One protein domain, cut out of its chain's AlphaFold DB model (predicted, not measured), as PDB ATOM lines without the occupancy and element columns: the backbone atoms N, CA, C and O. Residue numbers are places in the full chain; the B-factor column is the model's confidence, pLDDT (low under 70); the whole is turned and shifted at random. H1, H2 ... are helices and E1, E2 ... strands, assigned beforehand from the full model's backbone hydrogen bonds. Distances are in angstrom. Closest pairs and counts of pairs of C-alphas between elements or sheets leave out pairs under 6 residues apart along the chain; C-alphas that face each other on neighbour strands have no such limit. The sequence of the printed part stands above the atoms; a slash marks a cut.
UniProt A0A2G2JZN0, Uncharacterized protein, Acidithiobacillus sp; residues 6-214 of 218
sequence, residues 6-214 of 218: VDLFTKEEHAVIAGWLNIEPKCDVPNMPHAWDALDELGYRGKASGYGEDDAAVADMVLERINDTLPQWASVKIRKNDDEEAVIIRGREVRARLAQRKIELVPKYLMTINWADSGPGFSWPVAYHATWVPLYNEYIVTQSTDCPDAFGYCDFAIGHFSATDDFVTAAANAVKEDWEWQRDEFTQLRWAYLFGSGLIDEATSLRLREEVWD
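Overview. This is residues 6 to 214 of the 218 residues of an uncharacterized protein of Acidithiobacillus sp (UniProt A0A2G2JZN0). A twisted sheet of five strands forms the core, with H4 and H5 covering one face and H3 packing on the other; H1 and H2 pack on H3 to make a cluster of three helices. A small two-stranded hairpin, E1 and E2, forms an arm far from the core. The printed part has 209 residues, with five named helices and seven named strands in the order H1 H2 H3 E1 E2 E3 E4 E5 E6 H4 E7 H5. The large sheet, E6 E5 E4 E3 E7, is antiparallel throughout, and the class is mixed, helices and strands. The whole is compact, with a radius of gyration of the C-alphas of 18.1 A and spans of 57 by 50 by 30 A.

Along the chain. H1, residues 11 to 20, begins at C-alpha 11 (-14.178, -13.501, -19.096). H2 is residues 35 to 41, and H3 is 53 to 63. E1, 74 to 77, and E2, 87 to 90, are short. E3, 108 to 119, is 30.4 A long; E4, 122 to 133, 34.3 A; E5, 138 to 145, 23.0 A; and E6, 155 to 162, 21.2 A. H4, 167 to 186, is 28.3 A long. E7 is 193 to 197, and H5, 202 to 213, ends at C-alpha 213 (-42.336, -43.240, -20.286).

Arrangement. E3 E4 E5 E6 form a meander, each strand the antiparallel neighbour of the one before. N 110 and O 128 of E3 and E4 are 2.9 A apart, N 142 and O 129 of E5 and E4 2.9 A, N 141 and O 159 of E5 and E6 2.8 A, and N 112 and O 196 of E3 and E7 2.9 A, each within hydrogen-bond range. E6 bends by 51 degrees at residue 158. H4 and H5 on one face and H3 on the opposite face make three layers. H3 comes closest to E6 at the C-alphas of Ala 56 and Phe 156, 4.3 A. H4 has a height over the sheet of 9.2 A, H5 10.6 A. Residues 208 to 213 of H5 touch H4, closest at the C-alphas of Glu 180 and Val 212, 5.8 A. H1 and H2, a helical hairpin, touch at a steep tilt of 44 degrees, closest at the C-alphas of Val 16 and Ala 35, 4.6 A. H1 touches H3, closest at the C-alphas of Ile 17 and Val 58, 5.9 A. In the hairpin E1 and E2, N 75 and O 89 are 2.9 A apart, within hydrogen-bond range. In H1, H2, H3, H4 and H5 every O i to N i+4 pair is within hydrogen-bond range.

Size, cuts and confidence. The C-alphas farthest apart, those of Asn 81 and Asp 165, are 59.3 A apart. The printed part has no cut. The links H1 to H2, H2 to H3 and E2 to E3 are long. The mean pLDDT of the printed part is 93.9, and no printed residue is under 70.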
ATOM      1  N   VAL A   6     -19.659  -5.386 -22.053       91.06
ATOM      2  CA  VAL A   6     -19.027  -6.502 -22.768       91.06
ATOM      3  C   VAL A   6     -19.752  -6.743 -24.089       91.06
ATOM      4  O   VAL A   6     -20.898  -6.321 -24.249       91.06
ATOM      5  N   ASP A   7     -19.102  -7.406 -25.045       90.31
ATOM      6  CA  ASP A   7     -19.748  -7.713 -26.325       90.31
ATOM      7  C   ASP A   7     -20.894  -8.709 -26.124       90.31
ATOM      8  O   ASP A   7     -22.045  -8.371 -26.399       90.31
ATOM      9  N   LEU A   8     -20.585  -9.886 -25.569       91.75
ATOM     10  CA  LEU A   8     -21.570 -10.917 -25.239       91.75
ATOM     11  C   LEU A   8     -21.351 -11.489 -23.832       91.75
ATOM     12  O   LEU A   8     -22.233 -11.375 -22.990       91.75
ATOM     13  N   PHE A   9     -20.162 -12.015 -23.536       94.00
ATOM     14  CA  PHE A   9     -19.858 -12.631 -22.240       94.00
ATOM     15  C   PHE A   9     -18.728 -11.900 -21.500       94.00
ATOM     16  O   PHE A   9     -17.888 -11.226 -22.103       94.00
ATOM     17  N   THR A  10     -18.717 -11.994 -20.172       93.50
ATOM     18  CA  THR A  10     -17.553 -11.667 -19.340       93.50
ATOM     19  C   THR A  10     -16.471 -12.738 -19.520       93.50
ATOM     20  O   THR A  10     -16.708 -13.791 -20.111       93.50
ATOM     21  N   LYS A  11     -15.253 -12.496 -19.015       93.44
ATOM     22  CA  LYS A  11     -14.178 -13.501 -19.096       93.44
ATOM     23  C   LYS A  11     -14.525 -14.768 -18.303       93.44
ATOM     24  O   LYS A  11     -14.166 -15.861 -18.717       93.44
ATOM     25  N   GLU A  12     -15.233 -14.614 -17.186       95.12
ATOM     26  CA  GLU A  12     -15.690 -15.716 -16.345       95.12
ATOM     27  C   GLU A  12     -16.750 -16.543 -17.083       95.12
ATOM     28  O   GLU A  12     -16.628 -17.759 -17.186       95.12
ATOM     29  N   GLU A  13     -17.733 -15.878 -17.688       95.31
ATOM     30  CA  GLU A  13     -18.779 -16.527 -18.482       95.31
ATOM     31  C   GLU A  13     -18.206 -17.263 -19.700       95.31
ATOM     32  O   GLU A  13     -18.610 -18.389 -19.977       95.31
ATOM     33  N   HIS A  14     -17.208 -16.684 -20.381       94.94
ATOM     34  CA  HIS A  14     -16.489 -17.363 -21.463       94.94
ATOM     35  C   HIS A  14     -15.819 -18.662 -21.014       94.94
ATOM     36  O   HIS A  14     -15.863 -19.645 -21.753       94.94
ATOM     37  N   ALA A  15     -15.185 -18.664 -19.838       95.56
ATOM     38  CA  ALA A  15     -14.534 -19.854 -19.305       95.56
ATOM     39  C   ALA A  15     -15.555 -20.954 -18.982       95.56
ATOM     40  O   ALA A  15     -15.321 -22.112 -19.317       95.56
ATOM     41  N   VAL A  16     -16.693 -20.588 -18.384       97.31
ATOM     42  CA  VAL A  16     -17.757 -21.539 -18.031       97.31
ATOM     43  C   VAL A  16     -18.409 -22.136 -19.273       97.31
ATOM     44  O   VAL A  16     -18.404 -23.351 -19.422       97.31
ATOM     45  N   ILE A  17     -18.918 -21.312 -20.195       97.06
ATOM     46  CA  ILE A  17     -19.657 -21.822 -21.361       97.06
ATOM     47  C   ILE A  17     -18.763 -22.641 -22.301       97.06
ATOM     48  O   ILE A  17     -19.210 -23.630 -22.870       97.06
ATOM     49  N   ALA A  18     -17.487 -22.268 -22.451       96.00
ATOM     50  CA  ALA A  18     -16.541 -23.046 -23.246       96.00
ATOM     51  C   ALA A  18     -16.172 -24.368 -22.559       96.00
ATOM     52  O   ALA A  18     -16.076 -25.389 -23.236       96.00
ATOM     53  N   GLY A  19     -16.014 -24.354 -21.230       96.19
ATOM     54  CA  GLY A  19     -15.817 -25.565 -20.435       96.19
ATOM     55  C   GLY A  19     -16.997 -26.529 -20.556       96.19
ATOM     56  O   GLY A  19     -16.780 -27.704 -20.831       96.19
ATOM     57  N   TRP A  20     -18.224 -26.014 -20.452       97.88
ATOM     58  CA  TRP A  20     -19.461 -26.783 -20.605       97.88
ATOM     59  C   TRP A  20     -19.611 -27.376 -22.016       97.88
ATOM     60  O   TRP A  20     -19.901 -28.555 -22.171       97.88
ATOM     61  N   LEU A  21     -19.300 -26.594 -23.058       97.06
ATOM     62  CA  LEU A  21     -19.255 -27.067 -24.451       97.06
ATOM     63  C   LEU A  21     -18.036 -27.960 -24.765       97.06
ATOM     64  O   LEU A  21     -17.902 -28.430 -25.895       97.06
ATOM     65  N   ASN A  22     -17.123 -28.163 -23.808       95.62
ATOM     66  CA  ASN A  22     -15.866 -28.898 -23.964       95.62
ATOM     67  C   ASN A  22     -15.000 -28.420 -25.152       95.62
ATOM     68  O   ASN A  22     -14.492 -29.208 -25.954       95.62
ATOM     69  N   ILE A  23     -14.833 -27.101 -25.275       94.31
ATOM     70  CA  ILE A  23     -14.037 -26.441 -26.319       94.31
ATOM     71  C   ILE A  23     -13.167 -25.326 -25.737       94.31
ATOM     72  O   ILE A  23     -13.355 -24.871 -24.610       94.31
ATOM     73  N   GLU A  24     -12.214 -24.832 -26.527       90.31
ATOM     74  CA  GLU A  24     -11.424 -23.667 -26.131       90.31
ATOM     75  C   GLU A  24     -12.281 -22.380 -26.123       90.31
ATOM     76  O   GLU A  24     -13.074 -22.150 -27.048       90.31
ATOM     77  N   PRO A  25     -12.123 -21.503 -25.110       90.31
ATOM     78  CA  PRO A  25     -12.789 -20.206 -25.075       90.31
ATOM     79  C   PRO A  25     -12.466 -19.362 -26.314       90.31
ATOM     80  O   PRO A  25     -11.315 -19.022 -26.576       90.31
ATOM     81  N   LYS A  26     -13.499 -18.972 -27.066       87.44
ATOM     82  CA  LYS A  26     -13.369 -18.150 -28.278       87.44
ATOM     83  C   LYS A  26     -13.299 -16.656 -27.942       87.44
ATOM     84  O   LYS A  26     -14.157 -15.883 -28.362       87.44
ATOM     85  N   CYS A  27     -12.314 -16.242 -27.152       82.88
ATOM     86  CA  CYS A  27     -12.100 -14.831 -26.838       82.88
ATOM     87  C   CYS A  27     -10.622 -14.496 -26.596       82.88
ATOM     88  O   CYS A  27      -9.885 -15.243 -25.958       82.88
ATOM     89  N   ASP A  28     -10.209 -13.320 -27.065       80.00
ATOM     90  CA  ASP A  28      -8.828 -12.833 -26.960       80.00
ATOM     91  C   ASP A  28      -8.589 -12.119 -25.618       80.00
ATOM     92  O   ASP A  28      -8.184 -10.955 -25.566       80.00
ATOM     93  N   VAL A  29      -8.893 -12.794 -24.505       80.38
ATOM     94  CA  VAL A  29      -8.704 -12.235 -23.158       80.38
ATOM     95  C   VAL A  29      -7.505 -12.903 -22.479       80.38
ATOM     96  O   VAL A  29      -7.527 -14.115 -22.257       80.38
ATOM     97  N   PRO A  30      -6.453 -12.147 -22.108       78.94
ATOM     98  CA  PRO A  30      -5.323 -12.709 -21.377       78.94
ATOM     99  C   PRO A  30      -5.755 -13.173 -19.981       78.94
ATOM    100  O   PRO A  30      -6.616 -12.557 -19.350       78.94
ATOM    101  N   ASN A  31      -5.091 -14.212 -19.464       84.81
ATOM    102  CA  ASN A  31      -5.350 -14.794 -18.140       84.81
ATOM    103  C   ASN A  31      -6.796 -15.294 -17.974       84.81
ATOM    104  O   ASN A  31      -7.490 -14.910 -17.027       84.81
ATOM    105  N   MET A  32      -7.245 -16.136 -18.909       89.69
ATOM    106  CA  MET A  32      -8.525 -16.834 -18.800       89.69
ATOM    107  C   MET A  32      -8.578 -17.624 -17.483       89.69
ATOM    108  O   MET A  32      -7.659 -18.413 -17.234       89.69
ATOM    109  N   PRO A  33      -9.593 -17.419 -16.624       93.38
ATOM    110  CA  PRO A  33      -9.754 -18.255 -15.446       93.38
ATOM    111  C   PRO A  33     -10.091 -19.690 -15.863       93.38
ATOM    112  O   PRO A  33     -10.638 -19.934 -16.938       93.38
ATOM    113  N   HIS A  34      -9.791 -20.646 -14.990       92.69
ATOM    114  CA  HIS A  34     -10.311 -21.997 -15.144       92.69
ATOM    115  C   HIS A  34     -11.832 -21.991 -14.914       92.69
ATOM    116  O   HIS A  34     -12.314 -21.248 -14.057       92.69
ATOM    117  N   ALA A  35     -12.588 -22.820 -15.642       92.88
ATOM    118  CA  ALA A  35     -14.057 -22.838 -15.573       92.88
ATOM    119  C   ALA A  35     -14.574 -23.011 -14.134       92.88
ATOM    120  O   ALA A  35     -15.475 -22.302 -13.698       92.88
ATOM    121  N   TRP A  36     -13.924 -23.876 -13.353       91.19
ATOM    122  CA  TRP A  36     -14.267 -24.090 -11.949       91.19
ATOM    123  C   TRP A  36     -14.085 -22.841 -11.076       91.19
ATOM    124  O   TRP A  36     -14.904 -22.587 -10.192       91.19
ATOM    125  N   ASP A  37     -13.027 -22.061 -11.289       94.75
ATOM    126  CA  ASP A  37     -12.793 -20.828 -10.523       94.75
ATOM    127  C   ASP A  37     -13.788 -19.741 -10.946       94.75
ATOM    128  O   ASP A  37     -14.301 -18.999 -10.113       94.75
ATOM    129  N   ALA A  38     -14.126 -19.700 -12.238       95.50
ATOM    130  CA  ALA A  38     -15.149 -18.807 -12.763       95.50
ATOM    131  C   ALA A  38     -16.539 -19.097 -12.170       95.50
ATOM    132  O   ALA A  38     -17.248 -18.155 -11.831       95.50
ATOM    133  N   LEU A  39     -16.917 -20.366 -11.973       95.94
ATOM    134  CA  LEU A  39     -18.179 -20.722 -11.303       95.94
ATOM    135  C   LEU A  39     -18.258 -20.196  -9.865       95.94
ATOM    136  O   LEU A  39     -19.336 -19.802  -9.415       95.94
ATOM    137  N   ASP A  40     -17.134 -20.189  -9.144       94.25
ATOM    138  CA  ASP A  40     -17.070 -19.664  -7.776       94.25
ATOM    139  C   ASP A  40     -17.227 -18.141  -7.760       94.25
ATOM    140  O   ASP A  40     -18.089 -17.612  -7.062       94.25
ATOM    141  N   GLU A  41     -16.487 -17.444  -8.628       94.44
ATOM    142  CA  GLU A  41     -16.580 -15.987  -8.794       94.44
ATOM    143  C   GLU A  41     -17.992 -15.540  -9.215       94.44
ATOM    144  O   GLU A  41     -18.490 -14.505  -8.773       94.44
ATOM    145  N   LEU A  42     -18.668 -16.338 -10.049       94.38
ATOM    146  CA  LEU A  42     -20.046 -16.093 -10.484       94.38
ATOM    147  C   LEU A  42     -21.094 -16.510  -9.432       94.38
ATOM    148  O   LEU A  42     -22.281 -16.223  -9.604       94.38
ATOM    149  N   GLY A  43     -20.690 -17.151  -8.333       94.44
ATOM    150  CA  GLY A  43     -21.568 -17.510  -7.219       94.44
ATOM    151  C   GLY A  43     -22.492 -18.701  -7.491       94.44
ATOM    152  O   GLY A  43     -23.633 -18.692  -7.021       94.44
ATOM    153  N   TYR A  44     -22.024 -19.694  -8.253       93.75
ATOM    154  CA  TYR A  44     -22.782 -20.906  -8.592       93.75
ATOM    155  C   TYR A  44     -22.458 -22.130  -7.728       93.75
ATOM    156  O   TYR A  44     -23.183 -23.121  -7.776       93.75
ATOM    157  N   ARG A  45     -21.416 -22.098  -6.894       88.44
ATOM    158  CA  ARG A  45     -20.967 -23.305  -6.186       88.44
ATOM    159  C   ARG A  45     -21.885 -23.768  -5.054       88.44
ATOM    160  O   ARG A  45     -22.285 -22.977  -4.198       88.44
ATOM    161  N   GLY A  46     -22.114 -25.083  -4.998       88.94
ATOM    162  CA  GLY A  46     -22.575 -25.780  -3.794       88.94
ATOM    163  C   GLY A  46     -24.078 -25.736  -3.532       88.94
ATOM    164  O   GLY A  46     -24.493 -26.016  -2.407       88.94
ATOM    165  N   LYS A  47     -24.888 -25.371  -4.533       91.31
ATOM    166  CA  LYS A  47     -26.355 -25.439  -4.433       91.31
ATOM    167  C   LYS A  47     -26.980 -26.474  -5.359       91.31
ATOM    168  O   LYS A  47     -28.052 -26.953  -5.021       91.31
ATOM    169  N   ALA A  48     -26.348 -26.790  -6.491       93.62
ATOM    170  CA  ALA A  48     -26.934 -27.692  -7.473       93.62
ATOM    171  C   ALA A  48     -27.091 -29.107  -6.897       93.62
ATOM    172  O   ALA A  48     -26.234 -29.601  -6.160       93.62
ATOM    173  N   SER A  49     -28.194 -29.756  -7.245       92.56
ATOM    174  CA  SER A  49     -28.416 -31.178  -7.016       92.56
ATOM    175  C   SER A  49     -29.025 -31.789  -8.270       92.56
ATOM    176  O   SER A  49     -29.891 -31.181  -8.886       92.56
ATOM    177  N   GLY A  50     -28.589 -32.989  -8.647       91.62
ATOM    178  CA  GLY A  50     -29.007 -33.644  -9.888       91.62
ATOM    179  C   GLY A  50     -28.246 -33.138 -11.115       91.62
ATOM    180  O   GLY A  50     -27.500 -33.912 -11.704       91.62
ATOM    181  N   TYR A  51     -28.392 -31.856 -11.451       96.12
ATOM    182  CA  TYR A  51     -27.634 -31.178 -12.516       96.12
ATOM    183  C   TYR A  51     -26.326 -30.565 -11.992       96.12
ATOM    184  O   TYR A  51     -26.135 -30.440 -10.776       96.12
ATOM    185  N   GLY A  52     -25.439 -30.158 -12.902       96.75
ATOM    186  CA  GLY A  52     -24.188 -29.470 -12.588       96.75
ATOM    187  C   GLY A  52     -24.358 -27.977 -12.286       96.75
ATOM    188  O   GLY A  52     -25.312 -27.316 -12.701       96.75
ATOM    189  N   GLU A  53     -23.404 -27.398 -11.553       97.25
ATOM    190  CA  GLU A  53     -23.342 -25.944 -11.367       97.25
ATOM    191  C   GLU A  53     -23.038 -25.176 -12.663       97.25
ATOM    192  O   GLU A  53     -23.444 -24.021 -12.809       97.25
ATOM    193  N   ASP A  54     -22.318 -25.795 -13.593       97.75
ATOM    194  CA  ASP A  54     -22.080 -25.280 -14.937       97.75
ATOM    195  C   ASP A  54     -23.351 -25.267 -15.786       97.75
ATOM    196  O   ASP A  54     -23.597 -24.253 -16.441       97.75
ATOM    197  N   ASP A  55     -24.206 -26.291 -15.693       98.31
ATOM    198  CA  ASP A  55     -25.531 -26.287 -16.330       98.31
ATOM    199  C   ASP A  55     -26.350 -25.065 -15.885       98.31
ATOM    200  O   ASP A  55     -26.926 -24.347 -16.711       98.31
ATOM    201  N   ALA A  56     -26.367 -24.791 -14.575       97.69
ATOM    202  CA  ALA A  56     -27.078 -23.647 -14.009       97.69
ATOM    203  C   ALA A  56     -26.490 -22.307 -14.467       97.69
ATOM    204  O   ALA A  56     -27.218 -21.387 -14.854       97.69
ATOM    205  N   ALA A  57     -25.161 -22.196 -14.450       97.56
ATOM    206  CA  ALA A  57     -24.471 -20.986 -14.866       97.56
ATOM    207  C   ALA A  57     -24.698 -20.685 -16.354       97.56
ATOM    208  O   ALA A  57     -24.989 -19.544 -16.713       97.56
ATOM    209  N   VAL A  58     -24.603 -21.695 -17.220       98.31
ATOM    210  CA  VAL A  58     -24.845 -21.543 -18.659       98.31
ATOM    211  C   VAL A  58     -26.297 -21.152 -18.932       98.31
ATOM    212  O   VAL A  58     -26.532 -20.270 -19.761       98.31
ATOM    213  N   ALA A  59     -27.266 -21.735 -18.221       98.19
ATOM    214  CA  ALA A  59     -28.670 -21.364 -18.371       98.19
ATOM    215  C   ALA A  59     -28.940 -19.897 -18.024       98.19
ATOM    216  O   ALA A  59     -29.538 -19.191 -18.834       98.19
ATOM    217  N   ASP A  60     -28.451 -19.410 -16.879       96.06
ATOM    218  CA  ASP A  60     -28.604 -18.001 -16.480       96.06
ATOM    219  C   ASP A  60     -28.003 -17.050 -17.525       96.06
ATOM    220  O   ASP A  60     -28.617 -16.045 -17.883       96.06
ATOM    221  N   MET A  61     -26.847 -17.404 -18.103       96.00
ATOM    222  CA  MET A  61     -26.215 -16.616 -19.167       96.00
ATOM    223  C   MET A  61     -27.088 -16.524 -20.421       96.00
ATOM    224  O   MET A  61     -27.253 -15.438 -20.983       96.00
ATOM    225  N   VAL A  62     -27.634 -17.649 -20.894       97.81
ATOM    226  CA  VAL A  62     -28.417 -17.663 -22.139       97.81
ATOM    227  C   VAL A  62     -29.849 -17.165 -21.947       97.81
ATOM    228  O   VAL A  62     -30.442 -16.676 -22.907       97.81
ATOM    229  N   LEU A  63     -30.383 -17.227 -20.725       97.44
ATOM    230  CA  LEU A  63     -31.725 -16.770 -20.358       97.44
ATOM    231  C   LEU A  63     -31.760 -15.356 -19.757       97.44
ATOM    232  O   LEU A  63     -32.856 -14.838 -19.536       97.44
ATOM    233  N   GLU A  64     -30.607 -14.701 -19.554       95.19
ATOM    234  CA  GLU A  64     -30.448 -13.388 -18.892       95.19
ATOM    235  C   GLU A  64     -31.495 -12.348 -19.343       95.19
ATOM    236  O   GLU A  64     -31.968 -11.521 -18.560       95.19
ATOM    237  N   ARG A  65     -31.879 -12.379 -20.627       94.19
ATOM    238  CA  ARG A  65     -32.849 -11.447 -21.211       94.19
ATOM    239  C   ARG A  65     -34.297 -11.673 -20.784       94.19
ATOM    240  O   ARG A  65     -35.046 -10.701 -20.768       94.19
ATOM    241  N   ILE A  66     -34.689 -12.910 -20.511       95.38
ATOM    242  CA  ILE A  66     -36.085 -13.291 -20.270       95.38
ATOM    243  C   ILE A  66     -36.341 -13.736 -18.830       95.38
ATOM    244  O   ILE A  66     -37.434 -14.216 -18.542       95.38
ATOM    245  N   ASN A  67     -35.362 -13.584 -17.930       93.06
ATOM    246  CA  ASN A  67     -35.428 -14.081 -16.551       93.06
ATOM    247  C   ASN A  67     -36.667 -13.579 -15.775       93.06
ATOM    248  O   ASN A  67     -37.203 -14.271 -14.916       93.06
ATOM    249  N   ASP A  68     -37.182 -12.394 -16.108       92.25
ATOM    250  CA  ASP A  68     -38.398 -11.818 -15.521       92.25
ATOM    251  C   ASP A  68     -39.715 -12.396 -16.074       92.25
ATOM    252  O   ASP A  68     -40.784 -12.120 -15.528       92.25
ATOM    253  N   THR A  69     -39.642 -13.205 -17.132       93.25
ATOM    254  CA  THR A  69     -40.786 -13.861 -17.790       93.25
ATOM    255  C   THR A  69     -40.805 -15.381 -17.621       93.25
ATOM    256  O   THR A  69     -41.783 -16.022 -18.007       93.25
ATOM    257  N   LEU A  70     -39.744 -15.960 -17.047       96.88
ATOM    258  CA  LEU A  70     -39.667 -17.386 -16.729       96.88
ATOM    259  C   LEU A  70     -40.666 -17.762 -15.618       96.88
ATOM    260  O   LEU A  70     -41.136 -16.876 -14.894       96.88
ATOM    261  N   PRO A  71     -41.002 -19.061 -15.462       96.50
ATOM    262  CA  PRO A  71     -41.917 -19.505 -14.418       96.50
ATOM    263  C   PRO A  71     -41.519 -18.960 -13.040       96.50
ATOM    264  O   PRO A  71     -40.339 -18.891 -12.693       96.50
ATOM    265  N   GLN A  72     -42.513 -18.525 -12.267       95.00
ATOM    266  CA  GLN A  72     -42.305 -17.867 -10.982       95.00
ATOM    267  C   GLN A  72     -43.415 -18.267 -10.021       95.00
ATOM    268  O   GLN A  72     -44.560 -17.823 -10.154       95.00
ATOM    269  N   TRP A  73     -43.055 -19.060  -9.019       92.75
ATOM    270  CA  TRP A  73     -43.972 -19.383  -7.949       92.75
ATOM    271  C   TRP A  73     -44.126 -18.154  -7.063       92.75
ATOM    272  O   TRP A  73     -43.153 -17.456  -6.762       92.75
ATOM    273  N   ALA A  74     -45.344 -17.874  -6.612       90.44
ATOM    274  CA  ALA A  74     -45.559 -16.806  -5.656       90.44
ATOM    275  C   ALA A  74     -46.635 -17.158  -4.636       90.44
ATOM    276  O   ALA A  74     -47.656 -17.764  -4.954       90.44
ATOM    277  N   SER A  75     -46.431 -16.692  -3.409       87.94
ATOM    278  CA  SER A  75     -47.429 -16.738  -2.349       87.94
ATOM    279  C   SER A  75     -47.615 -15.362  -1.736       87.94
ATOM    280  O   SER A  75     -46.681 -14.562  -1.633       87.94
ATOM    281  N   VAL A  76     -48.846 -15.077  -1.324       88.00
ATOM    282  CA  VAL A  76     -49.186 -13.848  -0.615       88.00
ATOM    283  C   VAL A  76     -49.281 -14.174   0.865       88.00
ATOM    284  O   VAL A  76     -50.124 -14.962   1.295       88.00
ATOM    285  N   LYS A  77     -48.439 -13.529   1.671       83.19
ATOM    286  CA  LYS A  77     -48.568 -13.601   3.122       83.19
ATOM    287  C   LYS A  77     -49.865 -12.907   3.531       83.19
ATOM    288  O   LYS A  77     -50.031 -11.710   3.296       83.19
ATOM    289  N   ILE A  78     -50.770 -13.667   4.150       77.94
ATOM    290  CA  ILE A  78     -52.040 -13.141   4.660       77.94
ATOM    291  C   ILE A  78     -51.733 -12.042   5.680       77.94
ATOM    292  O   ILE A  78     -50.991 -12.264   6.642       77.94
ATOM    293  N   ARG A  79     -52.297 -10.856   5.437       80.19
ATOM    294  CA  ARG A  79     -52.217  -9.707   6.344       80.19
ATOM    295  C   ARG A  79     -52.812 -10.094   7.691       80.19
ATOM    296  O   ARG A  79     -53.879 -10.702   7.735       80.19
ATOM    297  N   LYS A  80     -52.140  -9.747   8.787       78.06
ATOM    298  CA  LYS A  80     -52.701  -9.967  10.127       78.06
ATOM    299  C   LYS A  80     -53.681  -8.867  10.520       78.06
ATOM    300  O   LYS A  80     -54.614  -9.154  11.258       78.06
ATOM    301  N   ASN A  81     -53.478  -7.653  10.004       81.75
ATOM    302  CA  ASN A  81     -54.318  -6.475  10.218       81.75
ATOM    303  C   ASN A  81     -54.492  -5.700   8.900       81.75
ATOM    304  O   ASN A  81     -53.643  -5.799   8.013       81.75
ATOM    305  N   ASP A  82     -55.543  -4.884   8.794       78.56
ATOM    306  CA  ASP A  82     -55.857  -4.108   7.580       78.56
ATOM    307  C   ASP A  82     -54.771  -3.081   7.202       78.56
ATOM    308  O   ASP A  82     -54.612  -2.762   6.021       78.56
ATOM    309  N   ASP A  83     -53.982  -2.636   8.184       80.56
ATOM    310  CA  ASP A  83     -52.881  -1.678   8.018       80.56
ATOM    311  C   ASP A  83     -51.570  -2.317   7.510       80.56
ATOM    312  O   ASP A  83     -50.608  -1.607   7.218       80.56
ATOM    313  N   GLU A  84     -51.488  -3.652   7.415       81.19
ATOM    314  CA  GLU A  84     -50.302  -4.331   6.884       81.19
ATOM    315  C   GLU A  84     -50.341  -4.385   5.352       81.19
ATOM    316  O   GLU A  84     -51.350  -4.744   4.743       81.19
ATOM    317  N   GLU A  85     -49.219  -4.085   4.698       80.50
ATOM    318  CA  GLU A  85     -49.092  -4.327   3.263       80.50
ATOM    319  C   GLU A  85     -49.044  -5.833   2.967       80.50
ATOM    320  O   GLU A  85     -48.497  -6.637   3.727       80.50
ATOM    321  N   ALA A  86     -49.633  -6.232   1.837       82.25
ATOM    322  CA  ALA A  86     -49.533  -7.611   1.377       82.25
ATOM    323  C   ALA A  86     -48.087  -7.884   0.948       82.25
ATOM    324  O   ALA A  86     -47.570  -7.214   0.057       82.25
ATOM    325  N   VAL A  87     -47.451  -8.884   1.559       87.56
ATOM    326  CA  VAL A  87     -46.095  -9.297   1.182       87.56
ATOM    327  C   VAL A  87     -46.194 -10.437   0.179       87.56
ATOM    328  O   VAL A  87     -46.738 -11.496   0.497       87.56
ATOM    329  N   ILE A  88     -45.664 -10.215  -1.025       89.31
ATOM    330  CA  ILE A  88     -45.524 -11.245  -2.056       89.31
ATOM    331  C   ILE A  88     -44.166 -11.916  -1.867       89.31
ATOM    332  O   ILE A  88     -43.128 -11.263  -1.944       89.31
ATOM    333  N   ILE A  89     -44.186 -13.220  -1.624       89.88
ATOM    334  CA  ILE A  89     -43.003 -14.076  -1.581       89.88
ATOM    335  C   ILE A  89     -42.894 -14.747  -2.946       89.88
ATOM    336  O   ILE A  89     -43.889 -15.274  -3.436       89.88
ATOM    337  N   ARG A  90     -41.710 -14.699  -3.557       92.38
ATOM    338  CA  ARG A  90     -41.403 -15.302  -4.861       92.38
ATOM    339  C   ARG A  90     -40.439 -16.469  -4.674       92.38
ATOM    340  O   ARG A  90     -39.545 -16.363  -3.838       92.38
ATOM    341  N   GLY A  91     -40.644 -17.556  -5.415       91.75
ATOM    342  CA  GLY A  91     -39.827 -18.770  -5.339       91.75
ATOM    343  C   GLY A  91     -38.501 -18.641  -6.088       91.75
ATOM    344  O   GLY A  91     -37.458 -19.018  -5.562       91.75
ATOM    345  N   ARG A  92     -38.526 -18.056  -7.288       93.19
ATOM    346  CA  ARG A  92     -37.347 -17.783  -8.118       93.19
ATOM    347  C   ARG A  92     -36.681 -16.470  -7.716       93.19
ATOM    348  O   ARG A  92     -37.318 -15.409  -7.706       93.19
ATOM    349  N   GLU A  93     -35.372 -16.534  -7.491       88.50
ATOM    350  CA  GLU A  93     -34.499 -15.366  -7.387       88.50
ATOM    351  C   GLU A  93     -34.146 -14.851  -8.791       88.50
ATOM    352  O   GLU A  93     -33.604 -15.584  -9.614       88.50
ATOM    353  N   VAL A  94     -34.441 -13.580  -9.073       87.81
ATOM    354  CA  VAL A  94     -34.047 -12.945 -10.339       87.81
ATOM    355  C   VAL A  94     -32.662 -12.337 -10.162       87.81
ATOM    356  O   VAL A  94     -32.499 -11.339  -9.454       87.81
ATOM    357  N   ARG A  95     -31.663 -12.938 -10.809       85.94
ATOM    358  CA  ARG A  95     -30.276 -12.471 -10.767       85.94
ATOM    359  C   ARG A  95     -30.124 -11.188 -11.581       85.94
ATOM    360  O   ARG A  95     -30.644 -11.057 -12.689       85.94
ATOM    361  N   ALA A  96     -29.414 -10.216 -11.015       88.00
ATOM    362  CA  ALA A  96     -29.092  -8.983 -11.720       88.00
ATOM    363  C   ALA A  96     -28.006  -9.239 -12.772       88.00
ATOM    364  O   ALA A  96     -27.063  -9.992 -12.536       88.00
ATOM    365  N   ARG A  97     -28.105  -8.546 -13.909       89.69
ATOM    366  CA  ARG A  97     -27.103  -8.633 -14.975       89.69
ATOM    367  C   ARG A  97     -25.730  -8.185 -14.479       89.69
ATOM    368  O   ARG A  97     -25.595  -7.103 -13.901       89.69
ATOM    369  N   LEU A  98     -24.703  -8.978 -14.776       88.88
ATOM    370  CA  LEU A  98     -23.315  -8.693 -14.387       88.88
ATOM    371  C   LEU A  98     -22.670  -7.595 -15.243       88.88
ATOM    372  O   LEU A  98     -21.723  -6.927 -14.815       88.88
ATOM    373  N   ALA A  99     -23.166  -7.414 -16.467       90.69
ATOM    374  CA  ALA A  99     -22.662  -6.443 -17.420       90.69
ATOM    375  C   ALA A  99     -23.761  -6.000 -18.395       90.69
ATOM    376  O   ALA A  99     -24.741  -6.701 -18.632       90.69
ATOM    377  N   GLN A 100     -23.570  -4.834 -19.010       91.75
ATOM    378  CA  GLN A 100     -24.353  -4.429 -20.169       91.75
ATOM    379  C   GLN A 100     -23.800  -5.118 -21.421       91.75
ATOM    380  O   GLN A 100     -22.629  -4.925 -21.770       91.75
ATOM    381  N   ARG A 101     -24.650  -5.890 -22.103       92.12
ATOM    382  CA  ARG A 101     -24.299  -6.623 -23.323       92.12
ATOM    383  C   ARG A 101     -24.483  -5.735 -24.550       92.12
ATOM    384  O   ARG A 101     -25.457  -4.986 -24.632       92.12
ATOM    385  N   LYS A 102     -23.565  -5.804 -25.516       92.62
ATOM    386  CA  LYS A 102     -23.789  -5.197 -26.844       92.62
ATOM    387  C   LYS A 102     -24.631  -6.105 -27.735       92.62
ATOM    388  O   LYS A 102     -25.382  -5.611 -28.573       92.62
ATOM    389  N   ILE A 103     -24.489  -7.416 -27.556       91.25
ATOM    390  CA  ILE A 103     -25.242  -8.459 -28.244       91.25
ATOM    391  C   ILE A 103     -26.175  -9.100 -27.220       91.25
ATOM    392  O   ILE A 103     -25.724  -9.677 -26.238       91.25
ATOM    393  N   GLU A 104     -27.478  -9.000 -27.458       93.00
ATOM    394  CA  GLU A 104     -28.492  -9.644 -26.624       93.00
ATOM    395  C   GLU A 104     -28.889 -10.980 -27.246       93.00
ATOM    396  O   GLU A 104     -29.280 -11.039 -28.418       93.00
ATOM    397  N   LEU A 105     -28.835 -12.041 -26.448       95.94
ATOM    398  CA  LEU A 105     -29.358 -13.340 -26.843       95.94
ATOM    399  C   LEU A 105     -30.890 -13.319 -26.820       95.94
ATOM    400  O   LEU A 105     -31.513 -12.580 -26.055       95.94
ATOM    401  N   VAL A 106     -31.499 -14.114 -27.698       96.25
ATOM    402  CA  VAL A 106     -32.958 -14.236 -27.801       96.25
ATOM    403  C   VAL A 106     -33.323 -15.710 -27.679       96.25
ATOM    404  O   VAL A 106     -33.273 -16.429 -28.682       96.25
ATOM    405  N   PRO A 107     -33.671 -16.168 -26.466       98.06
ATOM    406  CA  PRO A 107     -34.178 -17.515 -26.263       98.06
ATOM    407  C   PRO A 107     -35.468 -17.728 -27.043       98.06
ATOM    408  O   PRO A 107     -36.377 -16.894 -27.023       98.06
ATOM    409  N   LYS A 108     -35.550 -18.852 -27.749       98.19
ATOM    410  CA  LYS A 108     -36.758 -19.277 -28.449       98.19
ATOM    411  C   LYS A 108     -37.544 -20.212 -27.547       98.19
ATOM    412  O   LYS A 108     -37.015 -21.229 -27.113       98.19
ATOM    413  N   TYR A 109     -38.802 -19.873 -27.300       98.69
ATOM    414  CA  TYR A 109     -39.710 -20.701 -26.516       98.69
ATOM    415  C   TYR A 109     -40.041 -22.011 -27.246       98.69
ATOM    416  O   TYR A 109     -40.515 -21.993 -28.386       98.69
ATOM    417  N   LEU A 110     -39.783 -23.145 -26.592       98.75
ATOM    418  CA  LEU A 110     -40.038 -24.477 -27.137       98.75
ATOM    419  C   LEU A 110     -41.400 -24.997 -26.684       98.75
ATOM    420  O   LEU A 110     -42.246 -25.270 -27.532       98.75
ATOM    421  N   MET A 111     -41.606 -25.104 -25.371       98.69
ATOM    422  CA  MET A 111     -42.847 -25.547 -24.726       98.69
ATOM    423  C   MET A 111     -42.769 -25.329 -23.208       98.69
ATOM    424  O   MET A 111     -41.684 -25.141 -22.667       98.69
ATOM    425  N   THR A 112     -43.905 -25.395 -22.518       98.75
ATOM    426  CA  THR A 112     -43.981 -25.461 -21.050       98.75
ATOM    427  C   THR A 112     -44.841 -26.648 -20.671       98.75
ATOM    428  O   THR A 112     -45.992 -26.728 -21.101       98.75
ATOM    429  N   ILE A 113     -44.310 -27.538 -19.843       98.50
ATOM    430  CA  ILE A 113     -45.060 -28.648 -19.246       98.50
ATOM    431  C   ILE A 113     -45.428 -28.310 -17.804       98.50
ATOM    432  O   ILE A 113     -44.797 -27.458 -17.179       98.50
ATOM    433  N   ASN A 114     -46.423 -29.004 -17.267       97.50
ATOM    434  CA  ASN A 114     -46.624 -29.118 -15.832       97.50
ATOM    435  C   ASN A 114     -46.140 -30.491 -15.373       97.50
ATOM    436  O   ASN A 114     -46.708 -31.502 -15.792       97.50
ATOM    437  N   TRP A 115     -45.134 -30.539 -14.502       95.62
ATOM    438  CA  TRP A 115     -44.618 -31.812 -14.010       95.62
ATOM    439  C   TRP A 115     -45.661 -32.550 -13.173       95.62
ATOM    440  O   TRP A 115     -45.933 -33.726 -13.401       95.62
ATOM    441  N   ALA A 116     -46.303 -31.844 -12.246       94.44
ATOM    442  CA  ALA A 116     -47.324 -32.399 -11.374       94.44
ATOM    443  C   ALA A 116     -48.229 -31.296 -10.821       94.44
ATOM    444  O   ALA A 116     -47.855 -30.126 -10.796       94.44
ATOM    445  N   ASP A 117     -49.382 -31.696 -10.287       93.50
ATOM    446  CA  ASP A 117     -50.134 -30.881  -9.338       93.50
ATOM    447  C   ASP A 117     -50.026 -31.512  -7.952       93.50
ATOM    448  O   ASP A 117     -50.484 -32.635  -7.734       93.50
ATOM    449  N   SER A 118     -49.423 -30.800  -7.002       89.75
ATOM    450  CA  SER A 118     -49.332 -31.248  -5.604       89.75
ATOM    451  C   SER A 118     -50.501 -30.753  -4.744       89.75
ATOM    452  O   SER A 118     -50.609 -31.115  -3.572       89.75
ATOM    453  N   GLY A 119     -51.409 -29.962  -5.320       85.12
ATOM    454  CA  GLY A 119     -52.649 -29.522  -4.689       85.12
ATOM    455  C   GLY A 119     -53.340 -28.396  -5.464       85.12
ATOM    456  O   GLY A 119     -52.814 -27.918  -6.469       85.12
ATOM    457  N   PRO A 120     -54.522 -27.935  -5.016       81.81
ATOM    458  CA  PRO A 120     -55.210 -26.810  -5.645       81.81
ATOM    459  C   PRO A 120     -54.320 -25.561  -5.689       81.81
ATOM    460  O   PRO A 120     -53.953 -25.021  -4.647       81.81
ATOM    461  N   GLY A 121     -53.982 -25.111  -6.899       80.25
ATOM    462  CA  GLY A 121     -53.102 -23.960  -7.113       80.25
ATOM    463  C   GLY A 121     -51.609 -24.230  -6.891       80.25
ATOM    464  O   GLY A 121     -50.837 -23.277  -6.886       80.25
ATOM    465  N   PHE A 122     -51.202 -25.492  -6.718       87.31
ATOM    466  CA  PHE A 122     -49.803 -25.915  -6.652       87.31
ATOM    467  C   PHE A 122     -49.475 -26.809  -7.843       87.31
ATOM    468  O   PHE A 122     -49.711 -28.018  -7.807       87.31
ATOM    469  N   SER A 123     -48.925 -26.184  -8.876       93.75
ATOM    470  CA  SER A 123     -48.406 -26.834 -10.077       93.75
ATOM    471  C   SER A 123     -46.881 -26.714 -10.103       93.75
ATOM    472  O   SER A 123     -46.326 -25.849  -9.431       93.75
ATOM    473  N   TRP A 124     -46.221 -27.561 -10.887       95.50
ATOM    474  CA  TRP A 124     -44.766 -27.603 -11.055       95.50
ATOM    475  C   TRP A 124     -44.398 -27.333 -12.524       95.50
ATOM    476  O   TRP A 124     -44.055 -28.265 -13.256       95.50
ATOM    477  N   PRO A 125     -44.542 -26.087 -13.015       97.31
ATOM    478  CA  PRO A 125     -44.236 -25.744 -14.398       97.31
ATOM    479  C   PRO A 125     -42.742 -25.889 -14.707       97.31
ATOM    480  O   PRO A 125     -41.894 -25.448 -13.933       97.31
ATOM    481  N   VAL A 126     -42.433 -26.407 -15.895       98.25
ATOM    482  CA  VAL A 126     -41.078 -26.395 -16.464       98.25
ATOM    483  C   VAL A 126     -41.139 -25.848 -17.884       98.25
ATOM    484  O   VAL A 126     -41.794 -26.429 -18.754       98.25
ATOM    485  N   ALA A 127     -40.492 -24.706 -18.111       98.62
ATOM    486  CA  ALA A 127     -40.430 -24.045 -19.410       98.62
ATOM    487  C   ALA A 127     -39.119 -24.372 -20.129       98.62
ATOM    488  O   ALA A 127     -38.039 -24.230 -19.560       98.62
ATOM    489  N   TYR A 128     -39.215 -24.743 -21.402       98.81
ATOM    490  CA  TYR A 128     -38.081 -25.096 -22.247       98.81
ATOM    491  C   TYR A 128     -37.799 -24.003 -23.270       98.81
ATOM    492  O   TYR A 128     -38.709 -23.501 -23.941       98.81
ATOM    493  N   HIS A 129     -36.520 -23.671 -23.424       98.88
ATOM    494  CA  HIS A 129     -36.049 -22.698 -24.400       98.88
ATOM    495  C   HIS A 129     -34.829 -23.222 -25.151       98.88
ATOM    496  O   HIS A 129     -34.095 -24.066 -24.650       98.88
ATOM    497  N   ALA A 130     -34.600 -22.690 -26.349       98.69
ATOM    498  CA  ALA A 130     -33.368 -22.892 -27.099       98.69
ATOM    499  C   ALA A 130     -32.795 -21.546 -27.544       98.69
ATOM    500  O   ALA A 130     -33.479 -20.742 -28.185       98.69
ATOM    501  N   THR A 131     -31.524 -21.307 -27.243       98.62
ATOM    502  CA  THR A 131     -30.864 -20.020 -27.474       98.62
ATOM    503  C   THR A 131     -29.667 -20.191 -28.395       98.62
ATOM    504  O   THR A 131     -28.785 -21.000 -28.126       98.62
ATOM    505  N   TRP A 132     -29.622 -19.416 -29.482       97.94
ATOM    506  CA  TRP A 132     -28.461 -19.388 -30.374       97.94
ATOM    507  C   TRP A 132     -27.311 -18.624 -29.731       97.94
ATOM    508  O   TRP A 132     -27.466 -17.439 -29.435       97.94
ATOM    509  N   VAL A 133     -26.150 -19.259 -29.592       96.56
ATOM    510  CA  VAL A 133     -24.931 -18.623 -29.092       96.56
ATOM    511  C   VAL A 133     -23.955 -18.425 -30.261       96.56
ATOM    512  O   VAL A 133     -23.165 -19.318 -30.582       96.56
ATOM    513  N   PRO A 134     -23.972 -17.248 -30.921       92.81
ATOM    514  CA  PRO A 134     -23.310 -17.049 -32.212       92.81
ATOM    515  C   PRO A 134     -21.795 -17.223 -32.155       92.81
ATOM    516  O   PRO A 134     -21.188 -17.658 -33.127       92.81
ATOM    517  N   LEU A 135     -21.181 -16.907 -31.015       92.81
ATOM    518  CA  LEU A 135     -19.743 -17.052 -30.839       92.81
ATOM    519  C   LEU A 135     -19.301 -18.518 -30.936       92.81
ATOM    520  O   LEU A 135     -18.278 -18.834 -31.545       92.81
ATOM    521  N   TYR A 136     -20.086 -19.421 -30.354       94.06
ATOM    522  CA  TYR A 136     -19.763 -20.842 -30.317       94.06
ATOM    523  C   TYR A 136     -20.369 -21.622 -31.483       94.06
ATOM    524  O   TYR A 136     -19.825 -22.667 -31.815       94.06
ATOM    525  N   ASN A 137     -21.332 -21.030 -32.199       94.88
ATOM    526  CA  ASN A 137     -22.069 -21.644 -33.305       94.88
ATOM    527  C   ASN A 137     -22.936 -22.833 -32.848       94.88
ATOM    528  O   ASN A 137     -23.095 -23.816 -33.569       94.88
ATOM    529  N   GLU A 138     -23.508 -22.705 -31.650       97.44
ATOM    530  CA  GLU A 138     -24.293 -23.734 -30.972       97.44
ATOM    531  C   GLU A 138     -25.631 -23.157 -30.495       97.44
ATOM    532  O   GLU A 138     -25.716 -22.000 -30.069       97.44
ATOM    533  N   TYR A 139     -26.677 -23.972 -30.551       98.56
ATOM    534  CA  TYR A 139     -27.901 -23.774 -29.790       98.56
ATOM    535  C   TYR A 139     -27.759 -24.442 -28.433       98.56
ATOM    536  O   TYR A 139     -27.394 -25.607 -28.376       98.56
ATOM    537  N   ILE A 140     -28.098 -23.730 -27.362       98.81
ATOM    538  CA  ILE A 140     -28.167 -24.283 -26.006       98.81
ATOM    539  C   ILE A 140     -29.632 -24.413 -25.618       98.81
ATOM    540  O   ILE A 140     -30.385 -23.441 -25.723       98.81
ATOM    541  N   VAL A 141     -30.024 -25.610 -25.195       98.88
ATOM    542  CA  VAL A 141     -31.365 -25.931 -24.715       98.88
ATOM    543  C   VAL A 141     -31.368 -25.858 -23.197       98.88
ATOM    544  O   VAL A 141     -30.465 -26.374 -22.543       98.88
ATOM    545  N   THR A 142     -32.375 -25.201 -22.637       98.88
ATOM    546  CA  THR A 142     -32.507 -25.001 -21.194       98.88
ATOM    547  C   THR A 142     -33.880 -25.422 -20.707       98.88
ATOM    548  O   THR A 142     -34.868 -25.295 -21.438       98.88
ATOM    549  N   GLN A 143     -33.947 -25.814 -19.441       98.38
ATOM    550  CA  GLN A 143     -35.187 -25.927 -18.685       98.38
ATOM    551  C   GLN A 143     -35.232 -24.886 -17.563       98.38
ATOM    552  O   GLN A 143     -34.192 -24.528 -17.009       98.38
ATOM    553  N   SER A 144     -36.437 -24.430 -17.227       98.44
ATOM    554  CA  SER A 144     -36.686 -23.404 -16.214       98.44
ATOM    555  C   SER A 144     -37.888 -23.766 -15.342       98.44
ATOM    556  O   SER A 144     -39.017 -23.775 -15.836       98.44
ATOM    557  N   THR A 145     -37.662 -24.022 -14.056       96.88
ATOM    558  CA  THR A 145     -38.689 -24.237 -13.024       96.88
ATOM    559  C   THR A 145     -39.093 -22.915 -12.365       96.88
ATOM    560  O   THR A 145     -38.503 -21.860 -12.612       96.88
ATOM    561  N   ASP A 146     -40.122 -22.931 -11.524       95.44
ATOM    562  CA  ASP A 146     -40.657 -21.738 -10.863       95.44
ATOM    563  C   ASP A 146     -40.098 -21.461  -9.455       95.44
ATOM    564  O   ASP A 146     -40.299 -20.367  -8.912       95.44
ATOM    565  N   CYS A 147     -39.357 -22.419  -8.895       93.50
ATOM    566  CA  CYS A 147     -38.573 -22.309  -7.668       93.50
ATOM    567  C   CYS A 147     -37.358 -23.269  -7.695       93.50
ATOM    568  O   CYS A 147     -37.332 -24.216  -8.488       93.50
ATOM    569  N   PRO A 148     -36.338 -23.058  -6.839       94.94
ATOM    570  CA  PRO A 148     -35.137 -23.897  -6.801       94.94
ATOM    571  C   PRO A 148     -35.311 -25.201  -6.001       94.94
ATOM    572  O   PRO A 148     -34.332 -25.911  -5.796       94.94
ATOM    573  N   ASP A 149     -36.515 -25.526  -5.521       92.56
ATOM    574  CA  ASP A 149     -36.725 -26.590  -4.527       92.56
ATOM    575  C   ASP A 149     -36.314 -27.991  -5.015       92.56
ATOM    576  O   ASP A 149     -35.935 -28.830  -4.200       92.56
ATOM    577  N   ALA A 150     -36.376 -28.251  -6.327       89.81
ATOM    578  CA  ALA A 150     -36.055 -29.562  -6.895       89.81
ATOM    579  C   ALA A 150     -34.543 -29.818  -7.010       89.81
ATOM    580  O   ALA A 150     -34.064 -30.894  -6.655       89.81
ATOM    581  N   PHE A 151     -33.795 -28.832  -7.515       93.88
ATOM    582  CA  PHE A 151     -32.412 -29.028  -7.964       93.88
ATOM    583  C   PHE A 151     -31.441 -27.929  -7.494       93.88
ATOM    584  O   PHE A 151     -30.291 -27.879  -7.922       93.88
ATOM    585  N   GLY A 152     -31.888 -27.016  -6.628       95.44
ATOM    586  CA  GLY A 152     -31.080 -25.945  -6.032       95.44
ATOM    587  C   GLY A 152     -30.931 -24.674  -6.874       95.44
ATOM    588  O   GLY A 152     -30.647 -23.608  -6.321       95.44
ATOM    589  N   TYR A 153     -31.200 -24.755  -8.177       96.12
ATOM    590  CA  TYR A 153     -31.378 -23.619  -9.084       96.12
ATOM    591  C   TYR A 153     -32.698 -23.746  -9.844       96.12
ATOM    592  O   TYR A 153     -33.308 -24.811  -9.871       96.12
ATOM    593  N   CYS A 154     -33.163 -22.636 -10.419       97.12
ATOM    594  CA  CYS A 154     -34.386 -22.626 -11.220       97.12
ATOM    595  C   CYS A 154     -34.132 -22.940 -12.694       97.12
ATOM    596  O   CYS A 154     -35.075 -23.268 -13.398       97.12
ATOM    597  N   ASP A 155     -32.900 -22.794 -13.179       97.94
ATOM    598  CA  ASP A 155     -32.577 -22.889 -14.599       97.94
ATOM    599  C   ASP A 155     -31.366 -23.787 -14.797       97.94
ATOM    600  O   ASP A 155     -30.390 -23.645 -14.063       97.94
ATOM    601  N   PHE A 156     -31.425 -24.669 -15.794       98.50
ATOM    602  CA  PHE A 156     -30.324 -25.558 -16.165       98.50
ATOM    603  C   PHE A 156     -30.230 -25.696 -17.680       98.50
ATOM    604  O   PHE A 156     -31.250 -25.781 -18.371       98.50
ATOM    605  N   ALA A 157     -29.005 -25.694 -18.200       98.75
ATOM    606  CA  ALA A 157     -28.715 -26.092 -19.563       98.75
ATOM    607  C   ALA A 157     -28.741 -27.618 -19.604       98.75
ATOM    608  O   ALA A 157     -28.118 -28.264 -18.775       98.75
ATOM    609  N   ILE A 158     -29.503 -28.181 -20.535       98.50
ATOM    610  CA  ILE A 158     -29.787 -29.624 -20.577       98.50
ATOM    611  C   ILE A 158     -29.208 -30.305 -21.815       98.50
ATOM    612  O   ILE A 158     -29.208 -31.523 -21.926       98.50
ATOM    613  N   GLY A 159     -28.720 -29.520 -22.771       98.31
ATOM    614  CA  GLY A 159     -28.131 -30.033 -23.997       98.31
ATOM    615  C   GLY A 159     -27.830 -28.922 -24.989       98.31
ATOM    616  O   GLY A 159     -28.233 -27.767 -24.813       98.31
ATOM    617  N   HIS A 160     -27.108 -29.262 -26.051       98.50
ATOM    618  CA  HIS A 160     -26.796 -28.332 -27.127       98.50
ATOM    619  C   HIS A 160     -26.721 -29.035 -28.480       98.50
ATOM    620  O   HIS A 160     -26.595 -30.255 -28.560       98.50
ATOM    621  N   PHE A 161     -26.809 -28.254 -29.554       98.25
ATOM    622  CA  PHE A 161     -26.644 -28.749 -30.915       98.25
ATOM    623  C   PHE A 161     -26.176 -27.645 -31.866       98.25
ATOM    624  O   PHE A 161     -26.570 -26.480 -31.750       98.25
ATOM    625  N   SER A 162     -25.373 -28.012 -32.863       97.00
ATOM    626  CA  SER A 162     -24.887 -27.075 -33.876       97.00
ATOM    627  C   SER A 162     -26.014 -26.572 -34.790       97.00
ATOM    628  O   SER A 162     -27.112 -27.126 -34.840       97.00
ATOM    629  N   ALA A 163     -25.741 -25.519 -35.566       94.56
ATOM    630  CA  ALA A 163     -26.685 -25.013 -36.566       94.56
ATOM    631  C   ALA A 163     -27.215 -26.130 -37.490       94.56
ATOM    632  O   ALA A 163     -26.444 -26.898 -38.064       94.56
ATOM    633  N   THR A 164     -28.536 -26.179 -37.650       95.81
ATOM    634  CA  THR A 164     -29.243 -27.198 -38.431       95.81
ATOM    635  C   THR A 164     -30.480 -26.595 -39.094       95.81
ATOM    636  O   THR A 164     -31.082 -25.658 -38.559       95.81
ATOM    637  N   ASP A 165     -30.872 -27.153 -40.239       94.00
ATOM    638  CA  ASP A 165     -32.133 -26.821 -40.909       94.00
ATOM    639  C   ASP A 165     -33.340 -27.471 -40.205       94.00
ATOM    640  O   ASP A 165     -34.465 -26.986 -40.329       94.00
ATOM    641  N   ASP A 166     -33.110 -28.524 -39.411       95.94
ATOM    642  CA  ASP A 166     -34.135 -29.236 -38.639       95.94
ATOM    643  C   ASP A 166     -34.082 -28.868 -37.148       95.94
ATOM    644  O   ASP A 166     -33.818 -29.679 -36.256       95.94
ATOM    645  N   PHE A 167     -34.274 -27.575 -36.885       97.50
ATOM    646  CA  PHE A 167     -34.153 -26.990 -35.549       97.50
ATOM    647  C   PHE A 167     -35.106 -27.618 -34.523       97.50
ATOM    648  O   PHE A 167     -34.702 -27.874 -33.390       97.50
ATOM    649  N   VAL A 168     -36.373 -27.837 -34.895       97.81
ATOM    650  CA  VAL A 168     -37.401 -28.319 -33.957       97.81
ATOM    651  C   VAL A 168     -37.088 -29.743 -33.512       97.81
ATOM    652  O   VAL A 168     -37.158 -30.020 -32.319       97.81
ATOM    653  N   THR A 169     -36.677 -30.617 -34.434       98.00
ATOM    654  CA  THR A 169     -36.290 -31.995 -34.105       98.00
ATOM    655  C   THR A 169     -35.051 -32.033 -33.215       98.00
ATOM    656  O   THR A 169     -35.043 -32.755 -32.223       98.00
ATOM    657  N   ALA A 170     -34.027 -31.225 -33.505       98.38
ATOM    658  CA  ALA A 170     -32.823 -31.172 -32.675       98.38
ATOM    659  C   ALA A 170     -33.112 -30.664 -31.249       98.38
ATOM    660  O   ALA A 170     -32.655 -31.260 -30.276       98.38
ATOM    661  N   ALA A 171     -33.934 -29.618 -31.111       98.56
ATOM    662  CA  ALA A 171     -34.362 -29.119 -29.806       98.56
ATOM    663  C   ALA A 171     -35.237 -30.135 -29.051       98.56
ATOM    664  O   ALA A 171     -35.063 -30.319 -27.850       98.56
ATOM    665  N   ALA A 172     -36.150 -30.812 -29.750       98.56
ATOM    666  CA  ALA A 172     -36.979 -31.872 -29.187       98.56
ATOM    667  C   ALA A 172     -36.144 -33.049 -28.668       98.56
ATOM    668  O   ALA A 172     -36.439 -33.557 -27.590       98.56
ATOM    669  N   ASN A 173     -35.097 -33.447 -29.396       98.44
ATOM    670  CA  ASN A 173     -34.196 -34.514 -28.968       98.44
ATOM    671  C   ASN A 173     -33.440 -34.139 -27.691       98.44
ATOM    672  O   ASN A 173     -33.426 -34.939 -26.770       98.44
ATOM    673  N   ALA A 174     -32.912 -32.915 -27.583       98.56
ATOM    674  CA  ALA A 174     -32.249 -32.469 -26.354       98.56
ATOM    675  C   ALA A 174     -33.196 -32.475 -25.137       98.56
ATOM    676  O   ALA A 174     -32.806 -32.877 -24.047       98.56
ATOM    677  N   VAL A 175     -34.461 -32.067 -25.317       98.75
ATOM    678  CA  VAL A 175     -35.462 -32.156 -24.237       98.75
ATOM    679  C   VAL A 175     -35.812 -33.610 -23.910       98.75
ATOM    680  O   VAL A 175     -35.997 -33.954 -22.747       98.75
ATOM    681  N   LYS A 176     -35.901 -34.476 -24.923       98.50
ATOM    682  CA  LYS A 176     -36.173 -35.902 -24.736       98.50
ATOM    683  C   LYS A 176     -35.038 -36.602 -23.986       98.50
ATOM    684  O   LYS A 176     -35.326 -37.348 -23.061       98.50
ATOM    685  N   GLU A 177     -33.786 -36.342 -24.350       98.44
ATOM    686  CA  GLU A 177     -32.601 -36.895 -23.682       98.44
ATOM    687  C   GLU A 177     -32.562 -36.494 -22.198       98.44
ATOM    688  O   GLU A 177     -32.315 -37.339 -21.339       98.44
ATOM    689  N   ASP A 178     -32.902 -35.240 -21.876       98.25
ATOM    690  CA  ASP A 178     -33.064 -34.781 -20.489       98.25
ATOM    691  C   ASP A 178     -34.167 -35.554 -19.748       98.25
ATOM    692  O   ASP A 178     -33.977 -35.998 -18.617       98.25
ATOM    693  N   TRP A 179     -35.317 -35.771 -20.385       98.19
ATOM    694  CA  TRP A 179     -36.407 -36.556 -19.803       98.19
ATOM    695  C   TRP A 179     -36.039 -38.028 -19.581       98.19
ATOM    696  O   TRP A 179     -36.390 -38.582 -18.538       98.19
ATOM    697  N   GLU A 180     -35.332 -38.653 -20.524       98.06
ATOM    698  CA  GLU A 180     -34.812 -40.020 -20.390       98.06
ATOM    699  C   GLU A 180     -33.823 -40.115 -19.229       98.06
ATOM    700  O   GLU A 180     -33.954 -40.997 -18.382       98.06
ATOM    701  N   TRP A 181     -32.900 -39.158 -19.122       97.12
ATOM    702  CA  TRP A 181     -31.967 -39.079 -18.003       97.12
ATOM    703  C   TRP A 181     -32.689 -38.889 -16.662       97.12
ATOM    704  O   TRP A 181     -32.408 -39.614 -15.710       97.12
ATOM    705  N   GLN A 182     -33.684 -37.997 -16.578       96.00
ATOM    706  CA  GLN A 182     -34.475 -37.819 -15.355       96.00
ATOM    707  C   GLN A 182     -35.253 -39.091 -14.975       96.00
ATOM    708  O   GLN A 182     -35.339 -39.440 -13.791       96.00
ATOM    709  N   ARG A 183     -35.831 -39.790 -15.961       96.50
ATOM    710  CA  ARG A 183     -36.495 -41.086 -15.757       96.50
ATOM    711  C   ARG A 183     -35.510 -42.098 -15.176       96.50
ATOM    712  O   ARG A 183     -35.838 -42.741 -14.183       96.50
ATOM    713  N   ASP A 184     -34.324 -42.214 -15.762       95.38
ATOM    714  CA  ASP A 184     -33.361 -43.261 -15.418       95.38
ATOM    715  C   ASP A 184     -32.644 -42.983 -14.087       95.38
ATOM    716  O   ASP A 184     -32.545 -43.878 -13.245       95.38
ATOM    717  N   GLU A 185     -32.217 -41.743 -13.841       94.75
ATOM    718  CA  GLU A 185     -31.460 -41.379 -12.636       94.75
ATOM    719  C   GLU A 185     -32.346 -41.131 -11.410       94.75
ATOM    720  O   GLU A 185     -31.959 -41.451 -10.283       94.75
ATOM    721  N   PHE A 186     -33.551 -40.583 -11.598       92.69
ATOM    722  CA  PHE A 186     -34.433 -40.213 -10.483       92.69
ATOM    723  C   PHE A 186     -35.709 -41.044 -10.397       92.69
ATOM    724  O   PHE A 186     -36.535 -40.792  -9.518       92.69
ATOM    725  N   THR A 187     -35.898 -42.036 -11.278       93.00
ATOM    726  CA  THR A 187     -37.189 -42.744 -11.417       93.00
ATOM    727  C   THR A 187     -38.333 -41.748 -11.628       93.00
ATOM    728  O   THR A 187     -39.439 -41.898 -11.102       93.00
ATOM    729  N   GLN A 188     -38.036 -40.664 -12.347       94.12
ATOM    730  CA  GLN A 188     -38.968 -39.566 -12.493       94.12
ATOM    731  C   GLN A 188     -40.182 -40.026 -13.299       94.12
ATOM    732  O   GLN A 188     -40.040 -40.656 -14.348       94.12
ATOM    733  N   LEU A 189     -41.386 -39.719 -12.813       94.00
ATOM    734  CA  LEU A 189     -42.625 -40.053 -13.516       94.00
ATOM    735  C   LEU A 189     -42.917 -39.040 -14.625       94.00
ATOM    736  O   LEU A 189     -42.518 -37.876 -14.540       94.00
ATOM    737  N   ARG A 190     -43.686 -39.480 -15.628       95.69
ATOM    738  CA  ARG A 190     -44.175 -38.625 -16.714       95.69
ATOM    739  C   ARG A 190     -44.872 -37.374 -16.180       95.69
ATOM    740  O   ARG A 190     -45.688 -37.459 -15.259       95.69
ATOM    741  N   TRP A 191     -44.615 -36.239 -16.823       97.00
ATOM    742  CA  TRP A 191     -45.270 -34.970 -16.509       97.00
ATOM    743  C   TRP A 191     -46.795 -35.049 -16.688       97.00
ATOM    744  O   TRP A 191     -47.296 -35.866 -17.456       97.00
ATOM    745  N   ALA A 192     -47.563 -34.221 -15.978       95.62
ATOM    746  CA  ALA A 192     -49.023 -34.320 -15.921       95.62
ATOM    747  C   ALA A 192     -49.702 -33.917 -17.243       95.62
ATOM    748  O   ALA A 192     -50.423 -34.718 -17.852       95.62
ATOM    749  N   TYR A 193     -49.458 -32.687 -17.697       96.69
ATOM    750  CA  TYR A 193     -50.031 -32.126 -18.923       96.69
ATOM    751  C   TYR A 193     -49.188 -30.963 -19.465       96.69
ATOM    752  O   TYR A 193     -48.286 -30.460 -18.798       96.69
ATOM    753  N   LEU A 194     -49.492 -30.525 -20.687       98.00
ATOM    754  CA  LEU A 194     -48.833 -29.393 -21.331       98.00
ATOM    755  C   LEU A 194     -49.471 -28.071 -20.871       98.00
ATOM    756  O   LEU A 194     -50.689 -27.919 -20.939       98.00
ATOM    757  N   PHE A 195     -48.663 -27.108 -20.424       96.62
ATOM    758  CA  PHE A 195     -49.125 -25.751 -20.109       96.62
ATOM    759  C   PHE A 195     -49.162 -24.839 -21.334       96.62
ATOM    760  O   PHE A 195     -50.021 -23.963 -21.424       96.62
ATOM    761  N   GLY A 196     -48.251 -25.032 -22.287       97.38
ATOM    762  CA  GLY A 196     -48.283 -24.289 -23.537       97.38
ATOM    763  C   GLY A 196     -47.305 -24.811 -24.577       97.38
ATOM    764  O   GLY A 196     -46.217 -25.279 -24.248       97.38
ATOM    765  N   SER A 197     -47.682 -24.664 -25.843       97.88
ATOM    766  CA  SER A 197     -46.842 -24.987 -26.997       97.88
ATOM    767  C   SER A 197     -46.110 -23.751 -27.508       97.88
ATOM    768  O   SER A 197     -46.677 -22.656 -27.556       97.88
ATOM    769  N   GLY A 198     -44.856 -23.938 -27.903       97.62
ATOM    770  CA  GLY A 198     -44.048 -22.949 -28.605       97.62
ATOM    771  C   GLY A 198     -43.677 -23.480 -29.983       97.62
ATOM    772  O   GLY A 198     -44.547 -23.803 -30.788       97.62
ATOM    773  N   LEU A 199     -42.376 -23.569 -30.256       98.12
ATOM    774  CA  LEU A 199     -41.868 -24.196 -31.479       98.12
ATOM    775  C   LEU A 199     -42.038 -25.721 -31.497       98.12
ATOM    776  O   LEU A 199     -42.072 -26.301 -32.578       98.12
ATOM    777  N   ILE A 200     -42.145 -26.355 -30.325       98.38
ATOM    778  CA  ILE A 200     -42.569 -27.749 -30.198       98.38
ATOM    779  C   ILE A 200     -44.081 -27.726 -29.958       98.38
ATOM    780  O   ILE A 200     -44.562 -27.139 -28.982       98.38
ATOM    781  N   ASP A 201     -44.830 -28.305 -30.894       98.06
ATOM    782  CA  ASP A 201     -46.288 -28.361 -30.822       98.06
ATOM    783  C   ASP A 201     -46.782 -29.453 -29.862       98.06
ATOM    784  O   ASP A 201     -46.041 -30.346 -29.459       98.06
ATOM    785  N   GLU A 202     -48.060 -29.374 -29.484       98.06
ATOM    786  CA  GLU A 202     -48.679 -30.304 -28.532       98.06
ATOM    787  C   GLU A 202     -48.566 -31.770 -28.969       98.06
ATOM    788  O   GLU A 202     -48.251 -32.634 -28.151       98.06
ATOM    789  N   ALA A 203     -48.775 -32.054 -30.258       97.56
ATOM    790  CA  ALA A 203     -48.684 -33.409 -30.792       97.56
ATOM    791  C   ALA A 203     -47.265 -33.977 -30.640       97.56
ATOM    792  O   ALA A 203     -47.093 -35.128 -30.235       97.56
ATOM    793  N   THR A 204     -46.249 -33.161 -30.920       97.50
ATOM    794  CA  THR A 204     -44.847 -33.526 -30.729       97.50
ATOM    795  C   THR A 204     -44.531 -33.701 -29.249       97.50
ATOM    796  O   THR A 204     -43.964 -34.727 -28.890       97.50
ATOM    797  N   SER A 205     -44.943 -32.775 -28.377       97.69
ATOM    798  CA  SER A 205     -44.727 -32.883 -26.927       97.69
ATOM    799  C   SER A 205     -45.299 -34.180 -26.351       97.69
ATOM    800  O   SER A 205     -44.608 -34.881 -25.615       97.69
ATOM    801  N   LEU A 206     -46.545 -34.520 -26.700       97.00
ATOM    802  CA  LEU A 206     -47.201 -35.742 -26.233       97.00
ATOM    803  C   LEU A 206     -46.512 -36.994 -26.777       97.00
ATOM    804  O   LEU A 206     -46.256 -37.916 -26.013       97.00
ATOM    805  N   ARG A 207     -46.138 -37.011 -28.063       97.38
ATOM    806  CA  ARG A 207     -45.380 -38.132 -28.639       97.38
ATOM    807  C   ARG A 207     -44.058 -38.360 -27.902       97.38
ATOM    808  O   ARG A 207     -43.755 -39.496 -27.565       97.38
ATOM    809  N   LEU A 208     -43.290 -37.298 -27.637       97.31
ATOM    810  CA  LEU A 208     -42.022 -37.401 -26.907       97.31
ATOM    811  C   LEU A 208     -42.232 -37.951 -25.492       97.31
ATOM    812  O   LEU A 208     -41.451 -38.779 -25.048       97.31
ATOM    813  N   ARG A 209     -43.293 -37.524 -24.797       96.75
ATOM    814  CA  ARG A 209     -43.641 -38.055 -23.471       96.75
ATOM    815  C   ARG A 209     -43.883 -39.559 -23.512       96.75
ATOM    816  O   ARG A 209     -43.298 -40.267 -22.699       96.75
ATOM    817  N   GLU A 210     -44.708 -40.044 -24.434       95.88
ATOM    818  CA  GLU A 210     -44.971 -41.486 -24.503       95.88
ATOM    819  C   GLU A 210     -43.707 -42.255 -24.911       95.88
ATOM    820  O   GLU A 210     -43.400 -43.277 -24.318       95.88
ATOM    821  N   GLU A 211     -42.881 -41.726 -25.818       96.00
ATOM    822  CA  GLU A 211     -41.599 -42.361 -26.162       96.00
ATOM    823  C   GLU A 211     -40.626 -42.505 -24.979       96.00
ATOM    824  O   GLU A 211     -39.780 -43.394 -25.008       96.00
ATOM    825  N   VAL A 212     -40.706 -41.630 -23.969       96.75
ATOM    826  CA  VAL A 212     -39.848 -41.704 -22.778       96.75
ATOM    827  C   VAL A 212     -40.439 -42.618 -21.707       96.75
ATOM    828  O   VAL A 212     -39.693 -43.353 -21.069       96.75
ATOM    829  N   TRP A 213     -41.747 -42.575 -21.457       95.12
ATOM    830  CA  TRP A 213     -42.336 -43.240 -20.286       95.12
ATOM    831  C   TRP A 213     -43.244 -44.429 -20.589       95.12
ATOM    832  O   TRP A 213     -43.540 -45.182 -19.657       95.12
ATOM    833  N   ASP A 214     -43.672 -44.627 -21.833       88.12
ATOM    834  CA  ASP A 214     -44.433 -45.816 -22.198       88.12
ATOM    835  C   ASP A 214     -43.468 -46.935 -22.616       88.12
ATOM    836  O   ASP A 214     -42.950 -46.989 -23.732       88.12
TER     837      ASP A 214